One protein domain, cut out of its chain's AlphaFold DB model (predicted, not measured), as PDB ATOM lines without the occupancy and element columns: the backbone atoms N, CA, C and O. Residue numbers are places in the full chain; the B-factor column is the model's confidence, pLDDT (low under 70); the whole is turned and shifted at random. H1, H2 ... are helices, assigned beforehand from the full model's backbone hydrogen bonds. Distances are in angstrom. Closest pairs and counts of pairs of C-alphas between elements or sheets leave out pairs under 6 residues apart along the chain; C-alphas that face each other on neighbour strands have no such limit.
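This is residues 7 to 74 of the 75 residues of an uncharacterized protein of archaeon (UniProt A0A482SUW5). What does the domain look like? Four short helices set crosswise follow one another round a ring, H3 reaching from H2 at one end to H4 at the other. The end of H1 meets H3 across this ring, and the end of H4 comes back near the start of H1. What is it made of? The 68 printed residues hold four named helices, H1 to H4 in chain order, and no named strand: the class is all helix. How large is it? It is compact and rounded, with a radius of gyration of the C-alphas of 12.4 A and spans of 33 by 26 by 21 A.

Where are the first two helices? H1 is residues 7 to 16, 14.4 A long, from C-alpha 7 at (-29.051, 51.383, 53.747). H2 is residues 26 to 36, 15.4 A. Where are the others? H3 is residues 42 to 53, 17.1 A. H4 is residues 63 to 72, 14.0 A, ending with C-alpha 72 at (-25.905, 46.415, 54.669).

What does H1 touch? H1 and H2 only just touch, with 3 pairs of C-alphas within 8 A, the closest Phe 16 and Glu 28 at 6.1 A, about perpendicular at 74 degrees. H1 touches residues 51 to 52 of H3, the hub, at a steep tilt of 52 degrees, opposite ways; the closest C-alphas, Val 15 and Ile 52, are 6.0 A apart. What else touches H3? Its residues 44 to 48 touch H2 at a steep tilt of 63 degrees, opposite ways, the closest C-alphas being Thr 35 and Asp 44 at 6.1 A. Its residue 53 only just touches H4, with 3 pairs of C-alphas within 8 A, the closest Tyr 53 and Asp 65 at 6.9 A; the tilt of 71 degrees is only just about perpendicular. How are the backbones? Each O i to N i+4 pair is within hydrogen-bond range in H1, H2 and H4, and 7 of 8 in H3.

How far does it reach? The two C-alphas farthest apart, Lys 39 and Leu 74, are 35.2 A apart. Is anything broken or uncertain? The printed part has no cut and no long link; residues 7 to 8 and 68 to 74 have pLDDT under 70.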
ATOM      1  N   ALA A   7     -29.066  52.657  54.459       65.06
ATOM      2  CA  ALA A   7     -29.051  51.383  53.747       65.06
ATOM      3  C   ALA A   7     -30.378  51.070  53.030       65.06
ATOM      4  O   ALA A   7     -30.369  50.467  51.962       65.06
ATOM      5  N   LEU A   8     -31.520  51.483  53.594       65.38
ATOM      6  CA  LEU A   8     -32.822  51.288  52.951       65.38
ATOM      7  C   LEU A   8     -33.044  52.293  51.821       65.38
ATOM      8  O   LEU A   8     -33.595  51.922  50.789       65.38
ATOM      9  N   LEU A   9     -32.618  53.544  52.011       71.88
ATOM     10  CA  LEU A   9     -32.694  54.586  50.986       71.88
ATOM     11  C   LEU A   9     -31.769  54.297  49.805       71.88
ATOM     12  O   LEU A   9     -32.231  54.361  48.673       71.88
ATOM     13  N   ASP A  10     -30.520  53.913  50.064       74.50
ATOM     14  CA  ASP A  10     -29.544  53.519  49.043       74.50
ATOM     15  C   ASP A  10     -30.053  52.304  48.260       74.50
ATOM     16  O   ASP A  10     -29.939  52.237  47.039       74.50
ATOM     17  N   ARG A  11     -30.694  51.359  48.958       72.19
ATOM     18  CA  ARG A  11     -31.302  50.185  48.331       72.19
ATOM     19  C   ARG A  11     -32.518  50.534  47.490       72.19
ATOM     20  O   ARG A  11     -32.665  49.992  46.406       72.19
ATOM     21  N   MET A  12     -33.387  51.419  47.977       75.81
ATOM     22  CA  MET A  12     -34.490  51.929  47.170       75.81
ATOM     23  C   MET A  12     -33.928  52.605  45.927       75.81
ATOM     24  O   MET A  12     -34.301  52.208  44.834       75.81
ATOM     25  N   PHE A  13     -32.985  53.535  46.087       79.69
ATOM     26  CA  PHE A  13     -32.358  54.274  44.994       79.69
ATOM     27  C   PHE A  13     -31.834  53.348  43.894       79.69
ATOM     28  O   PHE A  13     -32.207  53.529  42.743       79.69
ATOM     29  N   ARG A  14     -31.102  52.290  44.256       77.50
ATOM     30  CA  ARG A  14     -30.598  51.280  43.312       77.50
ATOM     31  C   ARG A  14     -31.664  50.486  42.564       77.50
ATOM     32  O   ARG A  14     -31.395  49.948  41.508       77.50
ATOM     33  N   VAL A  15     -32.859  50.369  43.129       79.06
ATOM     34  CA  VAL A  15     -33.992  49.712  42.463       79.06
ATOM     35  C   VAL A  15     -34.691  50.678  41.501       79.06
ATOM     36  O   VAL A  15     -35.331  50.242  40.547       79.06
ATOM     37  N   PHE A  16     -34.607  51.988  41.757       81.69
ATOM     38  CA  PHE A  16     -35.088  53.009  40.823       81.69
ATOM     39  C   PHE A  16     -34.095  53.245  39.680       81.69
ATOM     40  O   PHE A  16     -34.549  53.477  38.566       81.69
ATOM     41  N   ASP A  17     -32.797  53.192  39.962       85.19
ATOM     42  CA  ASP A  17     -31.691  53.352  39.014       85.19
ATOM     43  C   ASP A  17     -31.469  52.043  38.235       85.19
ATOM     44  O   ASP A  17     -30.803  51.117  38.700       85.19
ATOM     45  N   ALA A  18     -32.127  51.923  37.084       78.75
ATOM     46  CA  ALA A  18     -32.127  50.703  36.287       78.75
ATOM     47  C   ALA A  18     -30.911  50.614  35.355       78.75
ATOM     48  O   ALA A  18     -30.602  49.517  34.877       78.75
ATOM     49  N   ASP A  19     -30.258  51.743  35.065       83.19
ATOM     50  CA  ASP A  19     -29.048  51.806  34.244       83.19
ATOM     51  C   ASP A  19     -27.735  51.941  35.049       83.19
ATOM     52  O   ASP A  19     -26.658  51.900  34.445       83.19
ATOM     53  N   ASP A  20     -27.819  51.963  36.387       81.88
ATOM     54  CA  ASP A  20     -26.706  52.069  37.356       81.88
ATOM     55  C   ASP A  20     -25.839  53.319  37.098       81.88
ATOM     56  O   ASP A  20     -24.626  53.339  37.355       81.88
ATOM     57  N   ASP A  21     -26.453  54.389  36.576       86.81
ATOM     58  CA  ASP A  21     -25.787  55.666  36.311       86.81
ATOM     59  C   ASP A  21     -25.665  56.550  37.571       86.81
ATOM     60  O   ASP A  21     -25.069  57.636  37.534       86.81
ATOM     61  N   ASN A  22     -26.131  56.037  38.716       83.12
ATOM     62  CA  ASN A  22     -26.231  56.705  40.012       83.12
ATOM     63  C   ASN A  22     -27.141  57.943  39.998       83.12
ATOM     64  O   ASN A  22     -27.023  58.828  40.858       83.12
ATOM     65  N   GLN A  23     -28.057  58.021  39.041       85.19
ATOM     66  CA  GLN A  23     -29.105  59.021  38.940       85.19
ATOM     67  C   GLN A  23     -30.448  58.314  38.722       85.19
ATOM     68  O   GLN A  23     -30.539  57.119  38.503       85.19
ATOM     69  N   ILE A  24     -31.541  59.057  38.885       85.56
ATOM     70  CA  ILE A  24     -32.872  58.550  38.545       85.56
ATOM     71  C   ILE A  24     -33.400  59.455  37.447       85.56
ATOM     72  O   ILE A  24     -33.758  60.616  37.689       85.56
ATOM     73  N   SER A  25     -33.441  58.934  36.229       88.62
ATOM     74  CA  SER A  25     -34.025  59.620  35.090       88.62
ATOM     75  C   SER A  25     -35.544  59.750  35.246       88.62
ATOM     76  O   SER A  25     -36.222  59.024  35.979       88.62
ATOM     77  N   PHE A  26     -36.133  60.690  34.505       86.75
ATOM     78  CA  PHE A  26     -37.585  60.871  34.498       86.75
ATOM     79  C   PHE A  26     -38.333  59.596  34.069       86.75
ATOM     80  O   PHE A  26     -39.427  59.322  34.564       86.75
ATOM     81  N   LEU A  27     -37.745  58.809  33.163       85.88
ATOM     82  CA  LEU A  27     -38.339  57.562  32.683       85.88
ATOM     83  C   LEU A  27     -38.295  56.465  33.748       85.88
ATOM     84  O   LEU A  27     -39.297  55.778  33.943       85.88
ATOM     85  N   GLU A  28     -37.189  56.346  34.475       84.75
ATOM     86  CA  GLU A  28     -37.050  55.415  35.597       84.75
ATOM     87  C   GLU A  28     -38.012  55.751  36.731       84.75
ATOM     88  O   GLU A  28     -38.753  54.889  37.207       84.75
ATOM     89  N   TYR A  29     -38.113  57.036  37.076       83.81
ATOM     90  CA  TYR A  29     -39.085  57.515  38.052       83.81
ATOM     91  C   TYR A  29     -40.531  57.178  37.647       83.81
ATOM     92  O   TYR A  29     -41.310  56.668  38.459       83.81
ATOM     93  N   LEU A  30     -40.900  57.419  36.384       84.94
ATOM     94  CA  LEU A  30     -42.232  57.093  35.866       84.94
ATOM     95  C   LEU A  30     -42.509  55.588  35.842       84.94
ATOM     96  O   LEU A  30     -43.608  55.169  36.211       84.94
ATOM     97  N   SER A  31     -41.535  54.783  35.414       80.25
ATOM     98  CA  SER A  31     -41.639  53.322  35.381       80.25
ATOM     99  C   SER A  31     -41.910  52.777  36.781       80.25
ATOM    100  O   SER A  31     -42.850  52.013  37.009       80.25
ATOM    101  N   CYS A  32     -41.161  53.277  37.757       80.31
ATOM    102  CA  CYS A  32     -41.279  52.835  39.130       80.31
ATOM    103  C   CYS A  32     -42.617  53.260  39.765       80.31
ATOM    104  O   CYS A  32     -43.307  52.449  40.389       80.31
ATOM    105  N   LEU A  33     -43.074  54.496  39.514       81.94
ATOM    106  CA  LEU A  33     -44.414  54.945  39.919       81.94
ATOM    107  C   LEU A  33     -45.538  54.122  39.279       81.94
ATOM    108  O   LEU A  33     -46.548  53.840  39.934       81.94
ATOM    109  N   SER A  34     -45.376  53.737  38.012       82.12
ATOM    110  CA  SER A  34     -46.328  52.882  37.302       82.12
ATOM    111  C   SER A  34     -46.482  51.533  38.005       82.12
ATOM    112  O   SER A  34     -47.605  51.099  38.263       82.12
ATOM    113  N   THR A  35     -45.368  50.927  38.416       77.50
ATOM    114  CA  THR A  35     -45.321  49.616  39.080       77.50
ATOM    115  C   THR A  35     -45.827  49.647  40.529       77.50
ATOM    116  O   THR A  35     -46.492  48.712  40.986       77.50
ATOM    117  N   ILE A  36     -45.597  50.747  41.252       74.19
ATOM    118  CA  ILE A  36     -46.079  50.932  42.635       74.19
ATOM    119  C   ILE A  36     -47.577  51.290  42.675       74.19
ATOM    120  O   ILE A  36     -48.256  51.064  43.684       74.19
ATOM    121  N   SER A  37     -48.128  51.804  41.571       81.75
ATOM    122  CA  SER A  37     -49.529  52.210  41.466       81.75
ATOM    123  C   SER A  37     -50.505  51.129  41.945       81.75
ATOM    124  O   SER A  37     -50.370  49.930  41.688       81.75
ATOM    125  N   SER A  38     -51.577  51.545  42.619       72.00
ATOM    126  CA  SER A  38     -52.648  50.647  43.076       72.00
ATOM    127  C   SER A  38     -53.319  49.885  41.928       72.00
ATOM    128  O   SER A  38     -53.884  48.821  42.162       72.00
ATOM    129  N   LYS A  39     -53.239  50.424  40.704       78.75
ATOM    130  CA  LYS A  39     -53.777  49.820  39.478       78.75
ATOM    131  C   LYS A  39     -52.813  48.842  38.798       78.75
ATOM    132  O   LYS A  39     -53.239  48.171  37.862       78.75
ATOM    133  N   ALA A  40     -51.557  48.767  39.237       78.38
ATOM    134  CA  ALA A  40     -50.589  47.851  38.655       78.38
ATOM    135  C   ALA A  40     -50.991  46.387  38.923       78.38
ATOM    136  O   ALA A  40     -51.464  46.076  40.030       78.38
ATOM    137  N   PRO A  41     -50.806  45.486  37.944       83.31
ATOM    138  CA  PRO A  41     -50.981  44.053  38.124       83.31
ATOM    139  C   PRO A  41     -50.210  43.541  39.343       83.31
ATOM    140  O   PRO A  41     -49.100  43.984  39.637       83.31
ATOM    141  N   LYS A  42     -50.777  42.557  40.049       80.00
ATOM    142  CA  LYS A  42     -50.085  41.917  41.181       80.00
ATOM    143  C   LYS A  42     -48.744  41.309  40.769       80.00
ATOM    144  O   LYS A  42     -47.830  41.286  41.580       80.00
ATOM    145  N   GLU A  43     -48.648  40.826  39.533       81.88
ATOM    146  CA  GLU A  43     -47.432  40.234  38.982       81.88
ATOM    147  C   GLU A  43     -46.291  41.253  38.885       81.88
ATOM    148  O   GLU A  43     -45.179  40.956  39.307       81.88
ATOM    149  N   ASP A  44     -46.580  42.477  38.441       80.12
ATOM    150  CA  ASP A  44     -45.579  43.544  38.329       80.12
ATOM    151  C   ASP A  44     -45.091  43.994  39.708       80.12
ATOM    152  O   ASP A  44     -43.902  44.218  39.910       80.12
ATOM    153  N   LYS A  45     -45.984  44.009  40.707       79.06
ATOM    154  CA  LYS A  45     -45.607  44.258  42.109       79.06
ATOM    155  C   LYS A  45     -44.709  43.164  42.675       79.06
ATOM    156  O   LYS A  45     -43.823  43.453  43.473       79.06
ATOM    157  N   LEU A  46     -44.954  41.915  42.286       80.00
ATOM    158  CA  LEU A  46     -44.149  40.771  42.708       80.00
ATOM    159  C   LEU A  46     -42.767  40.797  42.053       80.00
ATOM    160  O   LEU A  46     -41.779  40.597  42.752       80.00
ATOM    161  N   LYS A  47     -42.692  41.112  40.754       80.62
ATOM    162  CA  LYS A  47     -41.425  41.312  40.032       80.62
ATOM    163  C   LYS A  47     -40.621  42.458  40.631       80.62
ATOM    164  O   LYS A  47     -39.449  42.282  40.929       80.62
ATOM    165  N   PHE A  48     -41.275  43.579  40.910       78.56
ATOM    166  CA  PHE A  48     -40.640  44.713  41.574       78.56
ATOM    167  C   PHE A  48     -40.145  44.361  42.975       78.56
ATOM    168  O   PHE A  48     -39.011  44.660  43.332       78.56
ATOM    169  N   SER A  49     -40.961  43.652  43.762       78.88
ATOM    170  CA  SER A  49     -40.521  43.145  45.059       78.88
ATOM    171  C   SER A  49     -39.313  42.227  44.923       78.88
ATOM    172  O   SER A  49     -38.461  42.269  45.797       78.88
ATOM    173  N   PHE A  50     -39.239  41.401  43.881       80.62
ATOM    174  CA  PHE A  50     -38.116  40.498  43.649       80.62
ATOM    175  C   PHE A  50     -36.836  41.271  43.307       80.62
ATOM    176  O   PHE A  50     -35.804  41.020  43.918       80.62
ATOM    177  N   GLN A  51     -36.934  42.283  42.444       76.75
ATOM    178  CA  GLN A  51     -35.826  43.179  42.083       76.75
ATOM    179  C   GLN A  51     -35.275  43.978  43.272       76.75
ATOM    180  O   GLN A  51     -34.111  44.342  43.284       76.75
ATOM    181  N   ILE A  52     -36.075  44.215  44.318       76.25
ATOM    182  CA  ILE A  52     -35.561  44.805  45.566       76.25
ATOM    183  C   ILE A  52     -34.594  43.851  46.291       76.25
ATOM    184  O   ILE A  52     -33.735  44.304  47.055       76.25
ATOM    185  N   TYR A  53     -34.755  42.533  46.132       73.31
ATOM    186  CA  TYR A  53     -33.955  41.505  46.814       73.31
ATOM    187  C   TYR A  53     -32.802  40.945  45.987       73.31
ATOM    188  O   TYR A  53     -31.809  40.555  46.594       73.31
ATOM    189  N   ASP A  54     -32.938  40.912  44.669       78.19
ATOM    190  CA  ASP A  54     -31.886  40.547  43.723       78.19
ATOM    191  C   ASP A  54     -30.860  41.695  43.614       78.19
ATOM    192  O   ASP A  54     -31.217  42.816  43.256       78.19
ATOM    193  N   PHE A  55     -29.611  41.449  44.023       70.31
ATOM    194  CA  PHE A  55     -28.582  42.489  44.163       70.31
ATOM    195  C   PHE A  55     -27.576  42.493  43.011       70.31
ATOM    196  O   PHE A  55     -27.013  43.551  42.714       70.31
ATOM    197  N   ASP A  56     -27.329  41.346  42.383       71.00
ATOM    198  CA  ASP A  56     -26.472  41.240  41.203       71.00
ATOM    199  C   ASP A  56     -27.251  41.364  39.880       71.00
ATOM    200  O   ASP A  56     -26.632  41.508  38.821       71.00
ATOM    201  N   GLY A  57     -28.586  41.413  39.947       72.06
ATOM    202  CA  GLY A  57     -29.459  41.627  38.798       72.06
ATOM    203  C   GLY A  57     -29.515  40.412  37.876       72.06
ATOM    204  O   GLY A  57     -29.876  40.545  36.698       72.06
ATOM    205  N   ASP A  58     -29.141  39.230  38.375       79.44
ATOM    206  CA  ASP A  58     -29.127  37.991  37.602       79.44
ATOM    207  C   ASP A  58     -30.530  37.357  37.460       79.44
ATOM    208  O   ASP A  58     -30.703  36.375  36.729       79.44
ATOM    209  N   ASN A  59     -31.557  37.992  38.043       78.88
ATOM    210  CA  ASN A  59     -32.938  37.526  38.184       78.88
ATOM    211  C   ASN A  59     -33.096  36.302  39.100       78.88
ATOM    212  O   ASN A  59     -34.131  35.621  39.060       78.88
ATOM    213  N   PHE A  60     -32.124  36.048  39.968       81.00
ATOM    214  CA  PHE A  60     -32.179  35.076  41.048       81.00
ATOM    215  C   PHE A  60     -31.931  35.776  42.392       81.00
ATOM    216  O   PHE A  60     -31.382  36.860  42.486       81.00
ATOM    217  N   ILE A  61     -32.412  35.171  43.480       80.94
ATOM    218  CA  ILE A  61     -32.041  35.608  44.831       80.94
ATOM    219  C   ILE A  61     -31.053  34.576  45.349       80.94
ATOM    220  O   ILE A  61     -31.437  33.485  45.790       80.94
ATOM    221  N   SER A  62     -29.775  34.906  45.255       79.44
ATOM    222  CA  SER A  62     -28.673  34.079  45.715       79.44
ATOM    223  C   SER A  62     -28.381  34.305  47.203       79.44
ATOM    224  O   SER A  62     -28.779  35.288  47.840       79.44
ATOM    225  N   THR A  63     -27.634  33.377  47.803       78.50
ATOM    226  CA  THR A  63     -27.120  33.551  49.171       78.50
ATOM    227  C   THR A  63     -26.222  34.779  49.295       78.50
ATOM    228  O   THR A  63     -26.109  35.343  50.384       78.50
ATOM    229  N   THR A  64     -25.590  35.196  48.198       74.00
ATOM    230  CA  THR A  64     -24.737  36.383  48.144       74.00
ATOM    231  C   THR A  64     -25.579  37.650  48.258       74.00
ATOM    232  O   THR A  64     -25.232  38.515  49.061       74.00
ATOM    233  N   ASP A  65     -26.733  37.705  47.586       73.19
ATOM    234  CA  ASP A  65     -27.661  38.845  47.648       73.19
ATOM    235  C   ASP A  65     -28.245  39.002  49.049       73.19
ATOM    236  O   ASP A  65     -28.225  40.083  49.639       73.19
ATOM    237  N   LEU A  66     -28.664  37.893  49.662       72.12
ATOM    238  CA  LEU A  66     -29.138  37.899  51.047       72.12
ATOM    239  C   LEU A  66     -28.032  38.297  52.033       72.12
ATOM    240  O   LEU A  66     -28.298  39.016  52.997       72.12
ATOM    241  N   THR A  67     -26.788  37.875  51.791       74.25
ATOM    242  CA  THR A  67     -25.642  38.270  52.622       74.25
ATOM    243  C   THR A  67     -25.327  39.755  52.458       74.25
ATOM    244  O   THR A  67     -25.063  40.419  53.459       74.25
ATOM    245  N   ALA A  68     -25.419  40.303  51.243       67.88
ATOM    246  CA  ALA A  68     -25.263  41.732  50.978       67.88
ATOM    247  C   ALA A  68     -26.350  42.552  51.691       67.88
ATOM    248  O   ALA A  68     -26.042  43.538  52.363       67.88
ATOM    249  N   VAL A  69     -27.604  42.094  51.642       66.88
ATOM    250  CA  VAL A  69     -28.735  42.711  52.351       66.88
ATOM    251  C   VAL A  69     -28.529  42.704  53.870       66.88
ATOM    252  O   VAL A  69     -28.761  43.720  54.535       66.88
ATOM    253  N   VAL A  70     -28.077  41.582  54.434       68.38
ATOM    254  CA  VAL A  70     -27.820  41.447  55.877       68.38
ATOM    255  C   VAL A  70     -26.609  42.278  56.303       68.38
ATOM    256  O   VAL A  70     -26.684  42.981  57.308       68.38
ATOM    257  N   ALA A  71     -25.527  42.270  55.523       66.00
ATOM    258  CA  ALA A  71     -24.335  43.074  55.784       66.00
ATOM    259  C   ALA A  71     -24.629  44.583  55.720       66.00
ATOM    260  O   ALA A  71     -24.150  45.334  56.570       66.00
ATOM    261  N   ALA A  72     -25.458  45.025  54.770       60.69
ATOM    262  CA  ALA A  72     -25.905  46.415  54.669       60.69
ATOM    263  C   ALA A  72     -26.802  46.839  55.847       60.69
ATOM    264  O   ALA A  72     -26.790  48.003  56.240       60.69
ATOM    265  N   SER A  73     -27.539  45.897  56.445       57.22
ATOM    266  CA  SER A  73     -28.424  46.143  57.597       57.22
ATOM    267  C   SER A  73     -27.700  46.128  58.955       57.22
ATOM    268  O   SER A  73     -28.311  46.442  59.974       57.22
ATOM    269  N   LEU A  74     -26.417  45.748  58.986       59.62
ATOM    270  CA  LEU A  74     -25.608  45.563  60.200       59.62
ATOM    271  C   LEU A  74     -24.630  46.722  60.494       59.62
ATOM    272  O   LEU A  74     -23.721  46.549  61.307       59.62
TER     273      LEU A  74